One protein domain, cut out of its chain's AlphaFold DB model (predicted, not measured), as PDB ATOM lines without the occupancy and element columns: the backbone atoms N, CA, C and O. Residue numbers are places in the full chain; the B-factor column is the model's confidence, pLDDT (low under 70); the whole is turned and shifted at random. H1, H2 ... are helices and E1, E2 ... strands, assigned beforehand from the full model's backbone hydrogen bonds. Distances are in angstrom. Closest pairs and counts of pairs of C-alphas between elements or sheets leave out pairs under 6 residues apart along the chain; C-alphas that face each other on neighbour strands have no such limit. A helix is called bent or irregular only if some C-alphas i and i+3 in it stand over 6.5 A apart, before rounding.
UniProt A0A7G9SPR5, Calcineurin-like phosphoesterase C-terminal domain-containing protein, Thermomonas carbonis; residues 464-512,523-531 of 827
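This is residues 464 to 512 and 523 to 531 of the 827 residues of the protein "Calcineurin-like phosphoesterase C-terminal domain-containing protein" of Thermomonas carbonis (UniProt A0A7G9SPR5). An open assembly of short helices and one small hairpin: H3 and H4 lie side by side, running opposite ways, the strand hairpin of E1 and E2 follows directly at the last residues of H3, and H2 is near H3. H1 and H5 are each set away from the other named elements, and residues 467 to 473, of which 467 and 468 belong to H1, stick out. The printed part has 58 residues, with five named helices and two named strands in the order H1, H2, H3, E1, E2, H4, H5; the sheet, E1 - E2, is antiparallel, and the class is mostly helix. The whole is only just compact, close to loose, with a radius of gyration of the C-alphas of 11.9 A and spans of 30 by 28 by 18 A.

E1, residues 492 to 494, and E2, residues 497 to 500, form an antiparallel hairpin at 133 degrees, joined by a tight link. N 492 and O 500 are 2.8 A apart and N 494 and O 497 are 2.8 A apart, both within hydrogen-bond range. H3, residues 481 to 490, has its closest C-alpha to E2 at Ser 490, 7.8 A from that of Gly 500. H3 and H4, residues 504 to 509, touch at a shallow tilt of 27 degrees, opposite ways; their closest C-alphas, of Thr 483 and Asp 505, are 6.0 A apart. H2, residues 475 to 478, is close to H3 but not clearly touching, with the closest C-alphas, of Phe 476 and Arg 484, 6.6 A apart. H2 and H4 are also close but not clearly touching, with the closest C-alphas, of Leu 478 and Glu 509, 7.9 A apart. H1, residues 464 to 468, and H5, residues 525 to 530, are each apart from the other named elements. In H1, H3 and H4 every O i to N i+4 pair is within hydrogen-bond range; H2 is too short for such a pair, and H5 has 0 of 2, but 3 of 3 O i to N i+3 pairs.

E1 measures 6.7 A and E2 9.2 A from first to last C-alpha. H3, the longest helix, measures 14.3 A, from C-alpha 481 at (-43.205, -5.749, 57.424) to C-alpha 490 at (-38.526, -6.725, 43.902). H4 measures 8.6 A, H2 5.9 A and H1 6.0 A, with C-alpha 464 at (-30.903, 7.334, 51.309). H5 measures 10.2 A and ends with C-alpha 530 at (-52.940, -1.495, 35.812); it is neither bent nor irregular, but only just: C-alphas 526 and 529 are 6.1 A apart.

The two C-alphas farthest apart, of Gly 471 and Val 530, are 30.9 A from each other. Residues 513 to 522 are not printed, and C-alphas 512 and 523 are 15.6 A apart across the cut. Of the links that are printed whole, none is long. The mean pLDDT of the printed part is 90.3, and no printed residue is under 70.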
ATOM      1  N   ALA A 464     -30.975   6.004  50.707       90.69
ATOM      2  CA  ALA A 464     -30.903   7.334  51.309       90.69
ATOM      3  C   ALA A 464     -32.269   7.802  51.832       90.69
ATOM      4  O   ALA A 464     -32.359   8.323  52.945       90.69
ATOM      5  N   TYR A 465     -33.337   7.572  51.067       91.31
ATOM      6  CA  TYR A 465     -34.703   7.903  51.456       91.31
ATOM      7  C   TYR A 465     -35.156   7.122  52.692       91.31
ATOM      8  O   TYR A 465     -35.677   7.716  53.639       91.31
ATOM      9  N   LEU A 466     -34.918   5.808  52.722       91.50
ATOM     10  CA  LEU A 466     -35.255   4.954  53.862       91.50
ATOM     11  C   LEU A 466     -34.457   5.347  55.114       91.50
ATOM     12  O   LEU A 466     -35.007   5.377  56.216       91.50
ATOM     13  N   ALA A 467     -33.176   5.695  54.958       90.81
ATOM     14  CA  ALA A 467     -32.346   6.167  56.062       90.81
ATOM     15  C   ALA A 467     -32.823   7.525  56.609       90.81
ATOM     16  O   ALA A 467     -32.936   7.690  57.826       90.81
ATOM     17  N   ALA A 468     -33.134   8.479  55.725       85.44
ATOM     18  CA  ALA A 468     -33.577   9.827  56.089       85.44
ATOM     19  C   ALA A 468     -34.956   9.849  56.767       85.44
ATOM     20  O   ALA A 468     -35.228  10.729  57.585       85.44
ATOM     21  N   ASN A 469     -35.812   8.875  56.455       84.81
ATOM     22  CA  ASN A 469     -37.173   8.783  56.984       84.81
ATOM     23  C   ASN A 469     -37.341   7.708  58.062       84.81
ATOM     24  O   ASN A 469     -38.460   7.330  58.402       84.81
ATOM     25  N   LYS A 470     -36.244   7.225  58.652       86.88
ATOM     26  CA  LYS A 470     -36.308   6.240  59.734       86.88
ATOM     27  C   LYS A 470     -37.135   6.775  60.915       86.88
ATOM     28  O   LYS A 470     -36.771   7.771  61.531       86.88
ATOM     29  N   GLY A 471     -38.221   6.074  61.253       79.44
ATOM     30  CA  GLY A 471     -39.131   6.451  62.343       79.44
ATOM     31  C   GLY A 471     -40.185   7.501  61.968       79.44
ATOM     32  O   GLY A 471     -40.848   8.021  62.861       79.44
ATOM     33  N   ARG A 472     -40.327   7.820  60.676       82.00
ATOM     34  CA  ARG A 472     -41.424   8.624  60.124       82.00
ATOM     35  C   ARG A 472     -42.337   7.727  59.296       82.00
ATOM     36  O   ARG A 472     -41.852   6.773  58.698       82.00
ATOM     37  N   ASP A 473     -43.614   8.083  59.217       82.44
ATOM     38  CA  ASP A 473     -44.554   7.404  58.328       82.44
ATOM     39  C   ASP A 473     -44.256   7.771  56.870       82.44
ATOM     40  O   ASP A 473     -44.253   8.942  56.482       82.44
ATOM     41  N   THR A 474     -44.007   6.755  56.054       89.25
ATOM     42  CA  THR A 474     -43.785   6.851  54.610       89.25
ATOM     43  C   THR A 474     -44.863   6.070  53.855       89.25
ATOM     44  O   THR A 474     -45.519   5.201  54.435       89.25
ATOM     45  N   PRO A 475     -45.037   6.287  52.538       92.12
ATOM     46  CA  PRO A 475     -45.929   5.446  51.737       92.12
ATOM     47  C   PRO A 475     -45.624   3.937  51.834       92.12
ATOM     48  O   PRO A 475     -46.544   3.133  51.717       92.12
ATOM     49  N   PHE A 476     -44.372   3.533  52.105       92.62
ATOM     50  CA  PHE A 476     -44.020   2.118  52.283       92.62
ATOM     51  C   PHE A 476     -44.589   1.504  53.568       92.62
ATOM     52  O   PHE A 476     -44.721   0.285  53.635       92.62
ATOM     53  N   ASP A 477     -44.926   2.306  54.581       90.06
ATOM     54  CA  ASP A 477     -45.477   1.826  55.858       90.06
ATOM     55  C   ASP A 477     -46.944   1.379  55.749       90.06
ATOM     56  O   ASP A 477     -47.477   0.768  56.671       90.06
ATOM     57  N   LEU A 478     -47.576   1.600  54.590       90.25
ATOM     58  CA  LEU A 478     -48.861   0.990  54.245       90.25
ATOM     59  C   LEU A 478     -48.748  -0.534  54.041       90.25
ATOM     60  O   LEU A 478     -49.750  -1.241  54.143       90.25
ATOM     61  N   LEU A 479     -47.541  -1.045  53.763       92.00
ATOM     62  CA  LEU A 479     -47.267  -2.469  53.581       92.00
ATOM     63  C   LEU A 479     -46.814  -3.112  54.908       92.00
ATOM     64  O   LEU A 479     -45.886  -2.604  55.547       92.00
ATOM     65  N   PRO A 480     -47.373  -4.279  55.298       90.56
ATOM     66  CA  PRO A 480     -46.886  -5.039  56.450       90.56
ATOM     67  C   PRO A 480     -45.395  -5.405  56.330       90.56
ATOM     68  O   PRO A 480     -44.888  -5.521  55.213       90.56
ATOM     69  N   PRO A 481     -44.668  -5.653  57.438       89.00
ATOM     70  CA  PRO A 481     -43.205  -5.749  57.424       89.00
ATOM     71  C   PRO A 481     -42.598  -6.717  56.391       89.00
ATOM     72  O   PRO A 481     -41.679  -6.314  55.676       89.00
ATOM     73  N   LEU A 482     -43.101  -7.957  56.280       90.00
ATOM     74  CA  LEU A 482     -42.588  -8.926  55.296       90.00
ATOM     75  C   LEU A 482     -42.988  -8.563  53.863       90.00
ATOM     76  O   LEU A 482     -42.159  -8.638  52.961       90.00
ATOM     77  N   THR A 483     -44.223  -8.109  53.650       92.50
ATOM     78  CA  THR A 483     -44.684  -7.597  52.352       92.50
ATOM     79  C   THR A 483     -43.836  -6.424  51.878       92.50
ATOM     80  O   THR A 483     -43.364  -6.419  50.744       92.50
ATOM     81  N   ARG A 484     -43.570  -5.452  52.754       93.12
ATOM     82  CA  ARG A 484     -42.694  -4.321  52.458       93.12
ATOM     83  C   ARG A 484     -41.303  -4.794  52.060       93.12
ATOM     84  O   ARG A 484     -40.746  -4.294  51.090       93.12
ATOM     85  N   GLN A 485     -40.744  -5.759  52.788       92.56
ATOM     86  CA  GLN A 485     -39.430  -6.314  52.476       92.56
ATOM     87  C   GLN A 485     -39.400  -6.964  51.086       92.56
ATOM     88  O   GLN A 485     -38.478  -6.686  50.321       92.56
ATOM     89  N   ARG A 486     -40.401  -7.786  50.741       93.31
ATOM     90  CA  ARG A 486     -40.507  -8.410  49.412       93.31
ATOM     91  C   ARG A 486     -40.680  -7.372  48.309       93.31
ATOM     92  O   ARG A 486     -39.938  -7.408  47.332       93.31
ATOM     93  N   PHE A 487     -41.576  -6.400  48.496       95.19
ATOM     94  CA  PHE A 487     -41.785  -5.327  47.527       95.19
ATOM     95  C   PHE A 487     -40.497  -4.536  47.272       95.19
ATOM     96  O   PHE A 487     -40.083  -4.406  46.122       95.19
ATOM     97  N   LEU A 488     -39.807  -4.087  48.324       94.50
ATOM     98  CA  LEU A 488     -38.538  -3.367  48.180       94.50
ATOM     99  C   LEU A 488     -37.463  -4.229  47.501       94.50
ATOM    100  O   LEU A 488     -36.729  -3.729  46.654       94.50
ATOM    101  N   ALA A 489     -37.397  -5.526  47.818       92.06
ATOM    102  CA  ALA A 489     -36.473  -6.460  47.176       92.06
ATOM    103  C   ALA A 489     -36.818  -6.747  45.703       92.06
ATOM    104  O   ALA A 489     -35.939  -7.155  44.944       92.06
ATOM    105  N   SER A 490     -38.069  -6.532  45.284       92.12
ATOM    106  CA  SER A 490     -38.526  -6.725  43.902       92.12
ATOM    107  C   SER A 490     -38.159  -5.567  42.966       92.12
ATOM    108  O   SER A 490     -38.199  -5.730  41.748       92.12
ATOM    109  N   LEU A 491     -37.786  -4.403  43.510       94.56
ATOM    110  CA  LEU A 491     -37.454  -3.226  42.713       94.56
ATOM    111  C   LEU A 491     -36.222  -3.504  41.838       94.56
ATOM    112  O   LEU A 491     -35.226  -4.089  42.275       94.56
ATOM    113  N   ARG A 492     -36.292  -3.097  40.571       93.62
ATOM    114  CA  ARG A 492     -35.206  -3.200  39.590       93.62
ATOM    115  C   ARG A 492     -34.997  -1.833  38.958       93.62
ATOM    116  O   ARG A 492     -35.846  -1.352  38.212       93.62
ATOM    117  N   PHE A 493     -33.861  -1.205  39.240       93.69
ATOM    118  CA  PHE A 493     -33.507   0.095  38.671       93.69
ATOM    119  C   PHE A 493     -32.678  -0.067  37.395       93.69
ATOM    120  O   PHE A 493     -31.727  -0.848  37.355       93.69
ATOM    121  N   GLY A 494     -33.039   0.686  36.358       89.06
ATOM    122  CA  GLY A 494     -32.291   0.815  35.110       89.06
ATOM    123  C   GLY A 494     -31.726   2.226  34.922       89.06
ATOM    124  O   GLY A 494     -31.820   3.082  35.797       89.06
ATOM    125  N   SER A 495     -31.182   2.511  33.737       85.44
ATOM    126  CA  SER A 495     -30.583   3.821  33.414       85.44
ATOM    127  C   SER A 495     -31.576   4.991  33.368       85.44
ATOM    128  O   SER A 495     -31.153   6.143  33.303       85.44
ATOM    129  N   LYS A 496     -32.887   4.713  33.390       85.00
ATOM    130  CA  LYS A 496     -33.968   5.710  33.331       85.00
ATOM    131  C   LYS A 496     -34.809   5.805  34.613       85.00
ATOM    132  O   LYS A 496     -35.789   6.539  34.608       85.00
ATOM    133  N   GLY A 497     -34.438   5.115  35.692       89.44
ATOM    134  CA  GLY A 497     -35.247   5.026  36.913       89.44
ATOM    135  C   GLY A 497     -35.723   3.601  37.182       89.44
ATOM    136  O   GLY A 497     -35.047   2.640  36.804       89.44
ATOM    137  N   LEU A 498     -36.877   3.452  37.835       93.38
ATOM    138  CA  LEU A 498     -37.464   2.139  38.103       93.38
ATOM    139  C   LEU A 498     -37.852   1.456  36.780       93.38
ATOM    140  O   LEU A 498     -38.687   1.953  36.032       93.38
ATOM    141  N   GLY A 499     -37.204   0.334  36.472       86.44
ATOM    142  CA  GLY A 499     -37.424  -0.453  35.255       86.44
ATOM    143  C   GLY A 499     -38.304  -1.687  35.463       86.44
ATOM    144  O   GLY A 499     -38.753  -2.276  34.485       86.44
ATOM    145  N   GLY A 500     -38.550  -2.084  36.712       89.88
ATOM    146  CA  GLY A 500     -39.442  -3.187  37.060       89.88
ATOM    147  C   GLY A 500     -39.665  -3.297  38.566       89.88
ATOM    148  O   GLY A 500     -38.826  -2.860  39.356       89.88
ATOM    149  N   PHE A 501     -40.805  -3.859  38.956       93.38
ATOM    150  CA  PHE A 501     -41.192  -4.097  40.345       93.38
ATOM    151  C   PHE A 501     -42.249  -5.205  40.415       93.38
ATOM    152  O   PHE A 501     -42.967  -5.446  39.446       93.38
ATOM    153  N   GLY A 502     -42.348  -5.880  41.559       90.31
ATOM    154  CA  GLY A 502     -43.401  -6.855  41.825       90.31
ATOM    155  C   GLY A 502     -44.728  -6.161  42.131       90.31
ATOM    156  O   GLY A 502     -44.790  -5.286  42.994       90.31
ATOM    157  N   VAL A 503     -45.794  -6.560  41.437       92.44
ATOM    158  CA  VAL A 503     -47.135  -5.964  41.584       92.44
ATOM    159  C   VAL A 503     -47.988  -6.662  42.645       92.44
ATOM    160  O   VAL A 503     -48.835  -6.021  43.259       92.44
ATOM    161  N   ASP A 504     -47.744  -7.946  42.907       90.75
ATOM    162  CA  ASP A 504     -48.648  -8.796  43.696       90.75
ATOM    163  C   ASP A 504     -48.796  -8.340  45.148       90.75
ATOM    164  O   ASP A 504     -49.887  -8.362  45.711       90.75
ATOM    165  N   ASP A 505     -47.696  -7.906  45.767       94.00
ATOM    166  CA  ASP A 505     -47.705  -7.416  47.146       94.00
ATOM    167  C   ASP A 505     -48.428  -6.063  47.271       94.00
ATOM    168  O   ASP A 505     -49.078  -5.810  48.286       94.00
ATOM    169  N   LEU A 506     -48.386  -5.226  46.226       95.31
ATOM    170  CA  LEU A 506     -49.176  -3.994  46.159       95.31
ATOM    171  C   LEU A 506     -50.661  -4.314  45.953       95.31
ATOM    172  O   LEU A 506     -51.506  -3.797  46.678       95.31
ATOM    173  N   ALA A 507     -50.972  -5.200  45.003       92.75
ATOM    174  CA  ALA A 507     -52.335  -5.611  44.681       92.75
ATOM    175  C   ALA A 507     -53.043  -6.290  45.866       92.75
ATOM    176  O   ALA A 507     -54.246  -6.118  46.059       92.75
ATOM    177  N   MET A 508     -52.293  -7.048  46.669       90.94
ATOM    178  CA  MET A 508     -52.808  -7.747  47.841       90.94
ATOM    179  C   MET A 508     -53.072  -6.824  49.031       90.94
ATOM    180  O   MET A 508     -53.996  -7.095  49.787       90.94
ATOM    181  N   GLU A 509     -52.250  -5.798  49.259       92.69
ATOM    182  CA  GLU A 509     -52.273  -5.071  50.536       92.69
ATOM    183  C   GLU A 509     -52.790  -3.633  50.420       92.69
ATOM    184  O   GLU A 509     -53.149  -3.068  51.450       92.69
ATOM    185  N   LEU A 510     -52.855  -3.033  49.222       94.88
ATOM    186  CA  LEU A 510     -53.142  -1.601  49.014       94.88
ATOM    187  C   LEU A 510     -54.360  -1.344  48.119       94.88
ATOM    188  O   LEU A 510     -54.631  -2.119  47.205       94.88
ATOM    189  N   THR A 511     -55.048  -0.216  48.329       94.00
ATOM    190  CA  THR A 511     -56.067   0.309  47.394       94.00
ATOM    191  C   THR A 511     -55.413   0.971  46.167       94.00
ATOM    192  O   THR A 511     -54.238   1.345  46.241       94.00
ATOM    193  N   PRO A 512     -56.128   1.209  45.048       91.88
ATOM    194  CA  PRO A 512     -55.550   1.868  43.866       91.88
ATOM    195  C   PRO A 512     -54.910   3.238  44.159       91.88
ATOM    196  O   PRO A 512     -53.819   3.541  43.673       91.88
ATOM    197  N   ASP A 523     -41.891   8.145  40.190       90.25
ATOM    198  CA  ASP A 523     -42.433   8.827  38.993       90.25
ATOM    199  C   ASP A 523     -43.101   7.856  38.000       90.25
ATOM    200  O   ASP A 523     -42.949   7.950  36.784       90.25
ATOM    201  N   VAL A 524     -43.798   6.853  38.548       91.81
ATOM    202  CA  VAL A 524     -44.494   5.796  37.796       91.81
ATOM    203  C   VAL A 524     -45.919   5.577  38.317       91.81
ATOM    204  O   VAL A 524     -46.472   4.483  38.216       91.81
ATOM    205  N   GLU A 525     -46.548   6.610  38.884       91.31
ATOM    206  CA  GLU A 525     -47.898   6.533  39.457       91.31
ATOM    207  C   GLU A 525     -48.976   6.113  38.451       91.31
ATOM    208  O   GLU A 525     -49.979   5.516  38.841       91.31
ATOM    209  N   GLU A 526     -48.761   6.342  37.153       87.88
ATOM    210  CA  GLU A 526     -49.696   5.916  36.106       87.88
ATOM    211  C   GLU A 526     -49.896   4.396  36.073       87.88
ATOM    212  O   GLU A 526     -50.990   3.927  35.749       87.88
ATOM    213  N   TYR A 527     -48.887   3.618  36.484       87.56
ATOM    214  CA  TYR A 527     -48.993   2.161  36.555       87.56
ATOM    215  C   TYR A 527     -49.957   1.685  37.646       87.56
ATOM    216  O   TYR A 527     -50.395   0.540  37.598       87.56
ATOM    217  N   ALA A 528     -50.367   2.546  38.585       88.62
ATOM    218  CA  ALA A 528     -51.388   2.191  39.569       88.62
ATOM    219  C   ALA A 528     -52.713   1.772  38.909       88.62
ATOM    220  O   ALA A 528     -53.416   0.923  39.449       88.62
ATOM    221  N   LYS A 529     -53.018   2.301  37.714       84.88
ATOM    222  CA  LYS A 529     -54.224   1.957  36.940       84.88
ATOM    223  C   LYS A 529     -54.249   0.504  36.463       84.88
ATOM    224  O   LYS A 529     -55.322  -0.025  36.203       84.88
ATOM    225  N   VAL A 530     -53.080  -0.121  36.322       84.88
ATOM    226  CA  VAL A 530     -52.940  -1.495  35.812       84.88
ATOM    227  C   VAL A 530     -52.544  -2.495  36.899       84.88
ATOM    228  O   VAL A 530     -52.380  -3.674  36.602       84.88
ATOM    229  N   VAL A 531     -52.399  -2.059  38.156       89.50
ATOM    230  CA  VAL A 531     -52.207  -2.962  39.298       89.50
ATOM    231  C   VAL A 531     -53.590  -3.437  39.767       89.50
ATOM    232  O   VAL A 531     -54.367  -2.623  40.270       89.50
TER     233      VAL A 531